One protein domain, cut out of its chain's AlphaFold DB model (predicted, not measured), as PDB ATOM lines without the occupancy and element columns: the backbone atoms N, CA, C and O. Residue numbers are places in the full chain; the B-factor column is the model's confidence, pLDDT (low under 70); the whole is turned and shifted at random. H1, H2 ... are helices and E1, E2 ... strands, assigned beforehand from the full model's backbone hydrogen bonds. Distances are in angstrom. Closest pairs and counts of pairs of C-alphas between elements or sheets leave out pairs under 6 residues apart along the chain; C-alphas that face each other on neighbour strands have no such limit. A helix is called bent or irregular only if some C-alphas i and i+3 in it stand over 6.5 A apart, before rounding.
ATOM      1  N   LYS A   2     -21.087 -18.332  34.590       67.81
ATOM      2  CA  LYS A   2     -20.247 -18.355  35.811       67.81
ATOM      3  C   LYS A   2     -18.921 -19.132  35.663       67.81
ATOM      4  O   LYS A   2     -17.879 -18.623  36.047       67.81
ATOM      5  N   TYR A   3     -18.944 -20.305  35.025       70.88
ATOM      6  CA  TYR A   3     -17.730 -21.094  34.753       70.88
ATOM      7  C   TYR A   3     -16.768 -20.419  33.768       70.88
ATOM      8  O   TYR A   3     -15.562 -20.544  33.907       70.88
ATOM      9  N   LEU A   4     -17.299 -19.657  32.809       82.44
ATOM     10  CA  LEU A   4     -16.506 -18.961  31.795       82.44
ATOM     11  C   LEU A   4     -15.733 -17.794  32.433       82.44
ATOM     12  O   LEU A   4     -14.543 -17.634  32.190       82.44
ATOM     13  N   VAL A   5     -16.380 -17.050  33.336       88.50
ATOM     14  CA  VAL A   5     -15.730 -15.999  34.138       88.50
ATOM     15  C   VAL A   5     -14.643 -16.586  35.042       88.50
ATOM     16  O   VAL A   5     -13.544 -16.044  35.100       88.50
ATOM     17  N   LEU A   6     -14.911 -17.724  35.694       85.12
ATOM     18  CA  LEU A   6     -13.916 -18.412  36.519       85.12
ATOM     19  C   LEU A   6     -12.700 -18.859  35.691       85.12
ATOM     20  O   LEU A   6     -11.566 -18.628  36.105       85.12
ATOM     21  N   SER A   7     -12.923 -19.443  34.510       80.25
ATOM     22  CA  SER A   7     -11.846 -19.844  33.600       80.25
ATOM     23  C   SER A   7     -11.016 -18.652  33.122       80.25
ATOM     24  O   SER A   7      -9.793 -18.744  33.108       80.25
ATOM     25  N   ILE A   8     -11.646 -17.523  32.784       88.50
ATOM     26  CA  ILE A   8     -10.926 -16.302  32.387       88.50
ATOM     27  C   ILE A   8     -10.104 -15.747  33.557       88.50
ATOM     28  O   ILE A   8      -8.933 -15.425  33.368       88.50
ATOM     29  N   CYS A   9     -10.668 -15.683  34.768       87.50
ATOM     30  CA  CYS A   9      -9.934 -15.242  35.957       87.50
ATOM     31  C   CYS A   9      -8.727 -16.137  36.257       87.50
ATOM     32  O   CYS A   9      -7.654 -15.625  36.562       87.50
ATOM     33  N   LEU A  10      -8.877 -17.459  36.135       84.50
ATOM     34  CA  LEU A  10      -7.774 -18.401  36.330       84.50
ATOM     35  C   LEU A  10      -6.682 -18.233  35.268       84.50
ATOM     36  O   LEU A  10      -5.503 -18.251  35.608       84.50
ATOM     37  N   LEU A  11      -7.057 -18.028  34.004       86.31
ATOM     38  CA  LEU A  11      -6.096 -17.788  32.925       86.31
ATOM     39  C   LEU A  11      -5.345 -16.465  33.105       86.31
ATOM     40  O   LEU A  11      -4.130 -16.434  32.923       86.31
ATOM     41  N   LEU A  12      -6.035 -15.392  33.501       85.81
ATOM     42  CA  LEU A  12      -5.409 -14.100  33.796       85.81
ATOM     43  C   LEU A  12      -4.479 -14.186  35.009       85.81
ATOM     44  O   LEU A  12      -3.356 -13.693  34.951       85.81
ATOM     45  N   PHE A  13      -4.913 -14.853  36.079       84.31
ATOM     46  CA  PHE A  13      -4.088 -15.099  37.261       84.31
ATOM     47  C   PHE A  13      -2.814 -15.868  36.901       84.31
ATOM     48  O   PHE A  13      -1.713 -15.473  37.287       84.31
ATOM     49  N   LEU A  14      -2.955 -16.919  36.091       81.94
ATOM     50  CA  LEU A  14      -1.825 -17.699  35.612       81.94
ATOM     51  C   LEU A  14      -0.890 -16.836  34.751       81.94
ATOM     52  O   LEU A  14       0.311 -16.823  34.995       81.94
ATOM     53  N   ALA A  15      -1.422 -16.054  33.808       77.62
ATOM     54  CA  ALA A  15      -0.630 -15.168  32.954       77.62
ATOM     55  C   ALA A  15       0.181 -14.132  33.755       77.62
ATOM     56  O   ALA A  15       1.353 -13.909  33.447       77.62
ATOM     57  N   VAL A  16      -0.405 -13.544  34.803       81.75
ATOM     58  CA  VAL A  16       0.291 -12.603  35.698       81.75
ATOM     59  C   VAL A  16       1.427 -13.296  36.452       81.75
ATOM     60  O   VAL A  16       2.533 -12.763  36.485       81.75
ATOM     61  N   ILE A  17       1.201 -14.502  36.983       76.56
ATOM     62  CA  ILE A  17       2.260 -15.295  37.630       76.56
ATOM     63  C   ILE A  17       3.377 -15.616  36.636       76.56
ATOM     64  O   ILE A  17       4.551 -15.459  36.955       76.56
ATOM     65  N   PHE A  18       3.039 -16.031  35.415       74.25
ATOM     66  CA  PHE A  18       4.039 -16.306  34.385       74.25
ATOM     67  C   PHE A  18       4.867 -15.065  34.032       74.25
ATOM     68  O   PHE A  18       6.079 -15.179  33.861       74.25
ATOM     69  N   LEU A  19       4.241 -13.888  33.934       72.81
ATOM     70  CA  LEU A  19       4.933 -12.626  33.659       72.81
ATOM     71  C   LEU A  19       5.850 -12.206  34.813       72.81
ATOM     72  O   LEU A  19       6.999 -11.834  34.564       72.81
ATOM     73  N   ASP A  20       5.379 -12.310  36.054       74.38
ATOM     74  CA  ASP A  20       6.162 -12.000  37.255       74.38
ATOM     75  C   ASP A  20       7.390 -12.917  37.374       74.38
ATOM     76  O   ASP A  20       8.522 -12.452  37.480       74.38
ATOM     77  N   GLN A  21       7.192 -14.225  37.217       64.06
ATOM     78  CA  GLN A  21       8.245 -15.238  37.360       64.06
ATOM     79  C   GLN A  21       9.183 -15.340  36.141       64.06
ATOM     80  O   GLN A  21      10.218 -16.009  36.185       64.06
ATOM     81  N   ASN A  22       8.825 -14.705  35.021       67.00
ATOM     82  CA  ASN A  22       9.721 -14.513  33.880       67.00
ATOM     83  C   ASN A  22      10.521 -13.203  33.990       67.00
ATOM     84  O   ASN A  22      11.632 -13.132  33.466       67.00
ATOM     85  N   SER A  23       9.973 -12.192  34.672       67.00
ATOM     86  CA  SER A  23      10.655 -10.919  34.951       67.00
ATOM     87  C   SER A  23      11.632 -11.041  36.122       67.00
ATOM     88  O   SER A  23      12.717 -10.466  36.080       67.00
ATOM     89  N   ASN A  24      11.278 -11.850  37.121       63.09
ATOM     90  CA  ASN A  24      12.102 -12.159  38.280       63.09
ATOM     91  C   ASN A  24      12.536 -13.628  38.217       63.09
ATOM     92  O   ASN A  24      11.714 -14.520  38.435       63.09
ATOM     93  N   PRO A  25      13.808 -13.917  37.898       58.69
ATOM     94  CA  PRO A  25      14.266 -15.290  37.808       58.69
ATOM     95  C   PRO A  25      14.216 -15.969  39.183       58.69
ATOM     96  O   PRO A  25      14.699 -15.425  40.179       58.69
ATOM     97  N   VAL A  26      13.651 -17.177  39.233       57.06
ATOM     98  CA  VAL A  26      13.507 -17.935  40.479       57.06
ATOM     99  C   VAL A  26      14.893 -18.421  40.914       57.06
ATOM    100  O   VAL A  26      15.564 -19.105  40.132       57.06
ATOM    101  N   PRO A  27      15.354 -18.096  42.137       55.84
ATOM    102  CA  PRO A  27      16.646 -18.553  42.623       55.84
ATOM    103  C   PRO A  27      16.583 -20.056  42.910       55.84
ATOM    104  O   PRO A  27      16.198 -20.496  43.992       55.84
ATOM    105  N   MET A  28      16.973 -20.864  41.927       55.25
ATOM    106  CA  MET A  28      17.116 -22.309  42.081       55.25
ATOM    107  C   MET A  28      18.507 -22.606  42.652       55.25
ATOM    108  O   MET A  28      19.523 -22.445  41.975       55.25
ATOM    109  N   LYS A  29      18.572 -23.049  43.912       53.47
ATOM    110  CA  LYS A  29      19.801 -23.598  44.509       53.47
ATOM    111  C   LYS A  29      19.976 -25.040  44.035       53.47
ATOM    112  O   LYS A  29      19.521 -25.963  44.698       53.47
ATOM    113  N   VAL A  30      20.590 -25.223  42.867       57.16
ATOM    114  CA  VAL A  30      20.798 -26.563  42.288       57.16
ATOM    115  C   VAL A  30      21.978 -27.284  42.960       57.16
ATOM    116  O   VAL A  30      21.913 -28.491  43.159       57.16
ATOM    117  N   ILE A  31      23.029 -26.561  43.369       52.47
ATOM    118  CA  ILE A  31      24.213 -27.068  44.092       52.47
ATOM    119  C   ILE A  31      24.704 -25.933  45.018       52.47
ATOM    120  O   ILE A  31      24.455 -24.765  44.728       52.47
ATOM    121  N   VAL A  32      25.334 -26.238  46.159       52.16
ATOM    122  CA  VAL A  32      25.909 -25.240  47.088       52.16
ATOM    123  C   VAL A  32      26.894 -24.328  46.337       52.16
ATOM    124  O   VAL A  32      28.039 -24.699  46.114       52.16
ATOM    125  N   GLY A  33      26.434 -23.147  45.920       50.50
ATOM    126  CA  GLY A  33      27.234 -22.164  45.186       50.50
ATOM    127  C   GLY A  33      26.405 -21.398  44.152       50.50
ATOM    128  O   GLY A  33      25.937 -21.984  43.190       50.50
ATOM    129  N   ASN A  34      26.251 -20.093  44.390       50.12
ATOM    130  CA  ASN A  34      25.669 -19.035  43.549       50.12
ATOM    131  C   ASN A  34      24.251 -19.265  42.950       50.12
ATOM    132  O   ASN A  34      24.053 -20.159  42.130       50.12
ATOM    133  N   PRO A  35      23.237 -18.442  43.297       55.56
ATOM    134  CA  PRO A  35      21.902 -18.568  42.716       55.56
ATOM    135  C   PRO A  35      21.942 -18.249  41.218       55.56
ATOM    136  O   PRO A  35      22.127 -17.102  40.814       55.56
ATOM    137  N   HIS A  36      21.740 -19.267  40.383       59.09
ATOM    138  CA  HIS A  36      21.496 -19.060  38.965       59.09
ATOM    139  C   HIS A  36      20.032 -18.691  38.766       59.09
ATOM    140  O   HIS A  36      19.124 -19.427  39.153       59.09
ATOM    141  N   GLY A  37      19.813 -17.525  38.164       60.88
ATOM    142  CA  GLY A  37      18.487 -17.079  37.795       60.88
ATOM    143  C   GLY A  37      17.946 -17.903  36.630       60.88
ATOM    144  O   GLY A  37      18.238 -17.606  35.473       60.88
ATOM    145  N   VAL A  38      17.169 -18.943  36.925       65.19
ATOM    146  CA  VAL A  38      16.519 -19.767  35.901       65.19
ATOM    147  C   VAL A  38      15.126 -19.203  35.644       65.19
ATOM    148  O   VAL A  38      14.369 -18.929  36.576       65.19
ATOM    149  N   ARG A  39      14.772 -19.015  34.368       72.19
ATOM    150  CA  ARG A  39      13.415 -18.591  34.001       72.19
ATOM    151  C   ARG A  39      12.429 -19.695  34.364       72.19
ATOM    152  O   ARG A  39      12.662 -20.855  34.021       72.19
ATOM    153  N   LEU A  40      11.300 -19.339  34.978       70.75
ATOM    154  CA  LEU A  40      10.255 -20.306  35.331       70.75
ATOM    155  C   LEU A  40       9.799 -21.136  34.118       70.75
ATOM    156  O   LEU A  40       9.564 -22.336  34.235       70.75
ATOM    157  N   SER A  41       9.751 -20.524  32.932       72.00
ATOM    158  CA  SER A  41       9.433 -21.208  31.673       72.00
ATOM    159  C   SER A  41      10.366 -22.386  31.371       72.00
ATOM    160  O   SER A  41       9.904 -23.421  30.898       72.00
ATOM    161  N   MET A  42      11.657 -22.271  31.695       76.19
ATOM    162  CA  MET A  42      12.631 -23.349  31.521       76.19
ATOM    163  C   MET A  42      12.390 -24.484  32.518       76.19
ATOM    164  O   MET A  42      12.446 -25.649  32.134       76.19
ATOM    165  N   VAL A  43      12.059 -24.154  33.771       79.94
ATOM    166  CA  VAL A  43      11.706 -25.152  34.796       79.94
ATOM    167  C   VAL A  43      10.477 -25.944  34.358       79.94
ATOM    168  O   VAL A  43      10.515 -27.171  34.330       79.94
ATOM    169  N   ILE A  44       9.415 -25.250  33.941       80.75
ATOM    170  CA  ILE A  44       8.166 -25.876  33.494       80.75
ATOM    171  C   ILE A  44       8.411 -26.787  32.289       80.75
ATOM    172  O   ILE A  44       7.945 -27.925  32.283       80.75
ATOM    173  N   LEU A  45       9.174 -26.324  31.295       82.38
ATOM    174  CA  LEU A  45       9.477 -27.106  30.098       82.38
ATOM    175  C   LEU A  45      10.248 -28.390  30.439       82.38
ATOM    176  O   LEU A  45       9.889 -29.466  29.958       82.38
ATOM    177  N   VAL A  46      11.262 -28.301  31.304       86.19
ATOM    178  CA  VAL A  46      12.043 -29.470  31.744       86.19
ATOM    179  C   VAL A  46      11.170 -30.443  32.540       86.19
ATOM    180  O   VAL A  46      11.199 -31.644  32.272       86.19
ATOM    181  N   SER A  47      10.340 -29.951  33.465       86.69
ATOM    182  CA  SER A  47       9.415 -30.796  34.230       86.69
ATOM    183  C   SER A  47       8.394 -31.502  33.335       86.69
ATOM    184  O   SER A  47       8.144 -32.693  33.521       86.69
ATOM    185  N   MET A  48       7.838 -30.807  32.337       87.94
ATOM    186  CA  MET A  48       6.914 -31.400  31.365       87.94
ATOM    187  C   MET A  48       7.593 -32.478  30.515       87.94
ATOM    188  O   MET A  48       7.015 -33.548  30.327       87.94
ATOM    189  N   LEU A  49       8.821 -32.236  30.045       91.88
ATOM    190  CA  LEU A  49       9.588 -33.223  29.280       91.88
ATOM    191  C   LEU A  49       9.882 -34.484  30.097       91.88
ATOM    192  O   LEU A  49       9.661 -35.591  29.610       91.88
ATOM    193  N   ILE A  50      10.335 -34.327  31.343       92.88
ATOM    194  CA  ILE A  50      10.608 -35.463  32.236       92.88
ATOM    195  C   ILE A  50       9.317 -36.243  32.513       92.88
ATOM    196  O   ILE A  50       9.308 -37.470  32.414       92.88
ATOM    197  N   GLY A  51       8.213 -35.547  32.800       92.00
ATOM    198  CA  GLY A  51       6.909 -36.179  33.007       92.00
ATOM    199  C   GLY A  51       6.427 -36.961  31.780       92.00
ATOM    200  O   GLY A  51       5.982 -38.101  31.910       92.00
ATOM    201  N   ALA A  52       6.575 -36.392  30.580       92.75
ATOM    202  CA  ALA A  52       6.218 -37.054  29.327       92.75
ATOM    203  C   ALA A  52       7.090 -38.295  29.051       92.75
ATOM    204  O   ALA A  52       6.579 -39.337  28.631       92.75
ATOM    205  N   LEU A  53       8.392 -38.223  29.336       94.88
ATOM    206  CA  LEU A  53       9.301 -39.368  29.221       94.88
ATOM    207  C   LEU A  53       8.910 -40.496  30.181       94.88
ATOM    208  O   LEU A  53       8.802 -41.648  29.768       94.88
ATOM    209  N   LEU A  54       8.620 -40.179  31.442       94.31
ATOM    210  CA  LEU A  54       8.180 -41.182  32.415       94.31
ATOM    211  C   LEU A  54       6.856 -41.837  32.004       94.31
ATOM    212  O   LEU A  54       6.717 -43.058  32.097       94.31
ATOM    213  N   ALA A  55       5.904 -41.050  31.499       93.62
ATOM    214  CA  ALA A  55       4.622 -41.568  31.034       93.62
ATOM    215  C   ALA A  55       4.775 -42.504  29.823       93.62
ATOM    216  O   ALA A  55       4.150 -43.566  29.778       93.62
ATOM    217  N   THR A  56       5.622 -42.142  28.855       94.31
ATOM    218  CA  THR A  56       5.868 -42.972  27.664       94.31
ATOM    219  C   THR A  56       6.572 -44.279  28.020       94.31
ATOM    220  O   THR A  56       6.123 -45.341  27.588       94.31
ATOM    221  N   VAL A  57       7.603 -44.232  28.868       95.56
ATOM    222  CA  VAL A  57       8.297 -45.432  29.365       95.56
ATOM    223  C   VAL A  57       7.349 -46.324  30.168       95.56
ATOM    224  O   VAL A  57       7.291 -47.528  29.923       95.56
ATOM    225  N   GLY A  58       6.559 -45.749  31.078       95.00
ATOM    226  CA  GLY A  58       5.578 -46.493  31.870       95.00
ATOM    227  C   GLY A  58       4.535 -47.196  30.999       95.00
ATOM    228  O   GLY A  58       4.269 -48.384  31.183       95.00
ATOM    229  N   MET A  59       3.998 -46.503  29.992       95.06
ATOM    230  CA  MET A  59       3.055 -47.101  29.043       95.06
ATOM    231  C   MET A  59       3.695 -48.243  28.244       95.06
ATOM    232  O   MET A  59       3.060 -49.280  28.037       95.06
ATOM    233  N   LEU A  60       4.942 -48.071  27.803       94.31
ATOM    234  CA  LEU A  60       5.656 -49.076  27.020       94.31
ATOM    235  C   LEU A  60       5.952 -50.333  27.852       94.31
ATOM    236  O   LEU A  60       5.714 -51.442  27.378       94.31
ATOM    237  N   LEU A  61       6.364 -50.168  29.112       94.06
ATOM    238  CA  LEU A  61       6.564 -51.274  30.053       94.06
ATOM    239  C   LEU A  61       5.273 -52.059  30.303       94.06
ATOM    240  O   LEU A  61       5.284 -53.287  30.243       94.06
ATOM    241  N   ILE A  62       4.150 -51.367  30.524       94.31
ATOM    242  CA  ILE A  62       2.848 -52.023  30.712       94.31
ATOM    243  C   ILE A  62       2.479 -52.844  29.473       94.31
ATOM    244  O   ILE A  62       2.054 -53.992  29.607       94.31
ATOM    245  N   ARG A  63       2.675 -52.295  28.267       91.94
ATOM    246  CA  ARG A  63       2.404 -53.028  27.020       91.94
ATOM    247  C   ARG A  63       3.289 -54.266  26.877       91.94
ATOM    248  O   ARG A  63       2.768 -55.318  26.532       91.94
ATOM    249  N   LEU A  64       4.583 -54.169  27.186       91.69
ATOM    250  CA  LEU A  64       5.499 -55.315  27.130       91.69
ATOM    251  C   LEU A  64       5.098 -56.427  28.106       91.69
ATOM    252  O   LEU A  64       5.086 -57.599  27.730       91.69
ATOM    253  N   LEU A  65       4.720 -56.069  29.336       91.19
ATOM    254  CA  LEU A  65       4.245 -57.035  30.328       91.19
ATOM    255  C   LEU A  65       2.937 -57.705  29.893       91.19
ATOM    256  O   LEU A  65       2.776 -58.908  30.079       91.19
ATOM    257  N   GLN A  66       2.020 -56.950  29.284       87.75
ATOM    258  CA  GLN A  66       0.774 -57.502  28.749       87.75
ATOM    259  C   GLN A  66       1.009 -58.458  27.578       87.75
ATOM    260  O   GLN A  66       0.310 -59.464  27.496       87.75
ATOM    261  N   THR A  67       1.961 -58.166  26.687       86.12
ATOM    262  CA  THR A  67       2.322 -59.082  25.594       86.12
ATOM    263  C   THR A  67       2.899 -60.378  26.149       86.12
ATOM    264  O   THR A  67       2.388 -61.445  25.831       86.12
ATOM    265  N   LYS A  68       3.866 -60.288  27.072       81.25
ATOM    266  CA  LYS A  68       4.466 -61.472  27.702       81.25
ATOM    267  C   LYS A  68       3.417 -62.359  28.389       81.25
ATOM    268  O   LYS A  68       3.408 -63.566  28.208       81.25
ATOM    269  N   ASN A  69       2.494 -61.751  29.136       78.19
ATOM    270  CA  ASN A  69       1.467 -62.493  29.870       78.19
ATOM    271  C   ASN A  69       0.423 -63.160  28.949       78.19
ATOM    272  O   ASN A  69      -0.255 -64.091  29.369       78.19
ATOM    273  N   LYS A  70       0.259 -62.677  27.709       73.38
ATOM    274  CA  LYS A  70      -0.602 -63.320  26.704       73.38
ATOM    275  C   LYS A  70       0.073 -64.532  26.069       73.38
ATOM    276  O   LYS A  70      -0.610 -65.527  25.852       73.38
ATOM    277  N   ASP A  71       1.379 -64.456  25.824       71.81
ATOM    278  CA  ASP A  71       2.156 -65.581  25.290       71.81
ATOM    279  C   ASP A  71       2.238 -66.732  26.315       71.81
ATOM    280  O   ASP A  71       2.071 -67.893  25.949       71.81
ATOM    281  N   ASP A  72       2.371 -66.413  27.610       68.81
ATOM    282  CA  ASP A  72       2.410 -67.400  28.703       68.81
ATOM    283  C   ASP A  72       1.059 -68.132  28.936       68.81
ATOM    284  O   ASP A  72       1.045 -69.177  29.577       68.81
ATOM    285  N   GLN A  73      -0.081 -67.615  28.443       61.38
ATOM    286  CA  GLN A  73      -1.405 -68.261  28.582       61.38
ATOM    287  C   GLN A  73      -1.828 -69.121  27.377       61.38
ATOM    288  O   GLN A  73      -2.872 -69.771  27.437       61.38
TER     289      GLN A  73
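AT A GLANCE: This is residues 2 to 73 of the 75 residues of the protein "DUF1049 domain-containing protein" of Desulfuromonadales bacterium (UniProt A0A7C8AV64). Two long helices, H1 and H2, meet near their ends as a V, H1 with its end and H2 with its beginning, and the rest of each arm sticks out with nothing beside it. At the corner the chain passes through a small loop, in which two very short strands, E1 and E2, meet only at a point. The printed part has 72 residues with two named helices and two named strands, in the order H1, E1, E2, H2, and its class is mostly helix. It is extended, with a radius of gyration of the C-alphas of 20.3 A, and flat, spanning 58 by 49 by 12 A.

HOW THE PARTS SIT: From the first printed residue, H1 runs over residues 2 to 23, and a tight link of 2 residues joins it to E1, residues 26 to 28. A short link of 7 residues leads on to E2, residues 36 to 38, and a tight link of 1 residue joins that to H2, residues 40 to 71. H1 and H2 touch, with residues 18 to 22 of H1 alone and residues 40 to 41 of H2 alone. Their closest C-alphas are those of Gln 21 and Leu 40, 5.8 A apart. Their lines stand at a steep tilt of 65 degrees, and they run opposite ways. E1 and E2 are neighbours that meet only at a point, where C-alphas 26 and 37 face each other at 5.7 A and C-alphas 27 and 37 at 5.4 A. The closest C-alphas of E1 and H2 are those of Val 26 and Leu 40, 6.5 A apart. H1 and E2 are apart. In H1 and H2 every O i to N i+4 pair is within hydrogen-bond range.

IN THESE COORDINATES: H1 begins at C-alpha 2, at (-20.247, -18.355, 35.811), and measures 31.8 A from first to last C-alpha, ending at C-alpha 23, at (10.655, -10.919, 34.951). E1, Val 26 to Met 28, and E2, His 36 to Val 38, each measure 5.9 A. H2 is the longest helix, with 32 residues and 47.1 A, and it ends at C-alpha 71, at (2.156, -65.581, 25.290). Neither helix is bent.

THE WHOLE: The two C-alphas farthest apart are those of Ser 23 and Gln 73, at 58.9 A, and the first and last printed C-alphas are 53.8 A apart. Residues 2 to 16, which belong to H1, stand free, and so do residues 44 to 73, of which 44 to 71 belong to H2. The printed part has no cut, and no link is long. The mean pLDDT of the printed part is 77.4; residue 2, residues 21 to 38 and residues 72 to 73 are under 70, the model's low-confidence places.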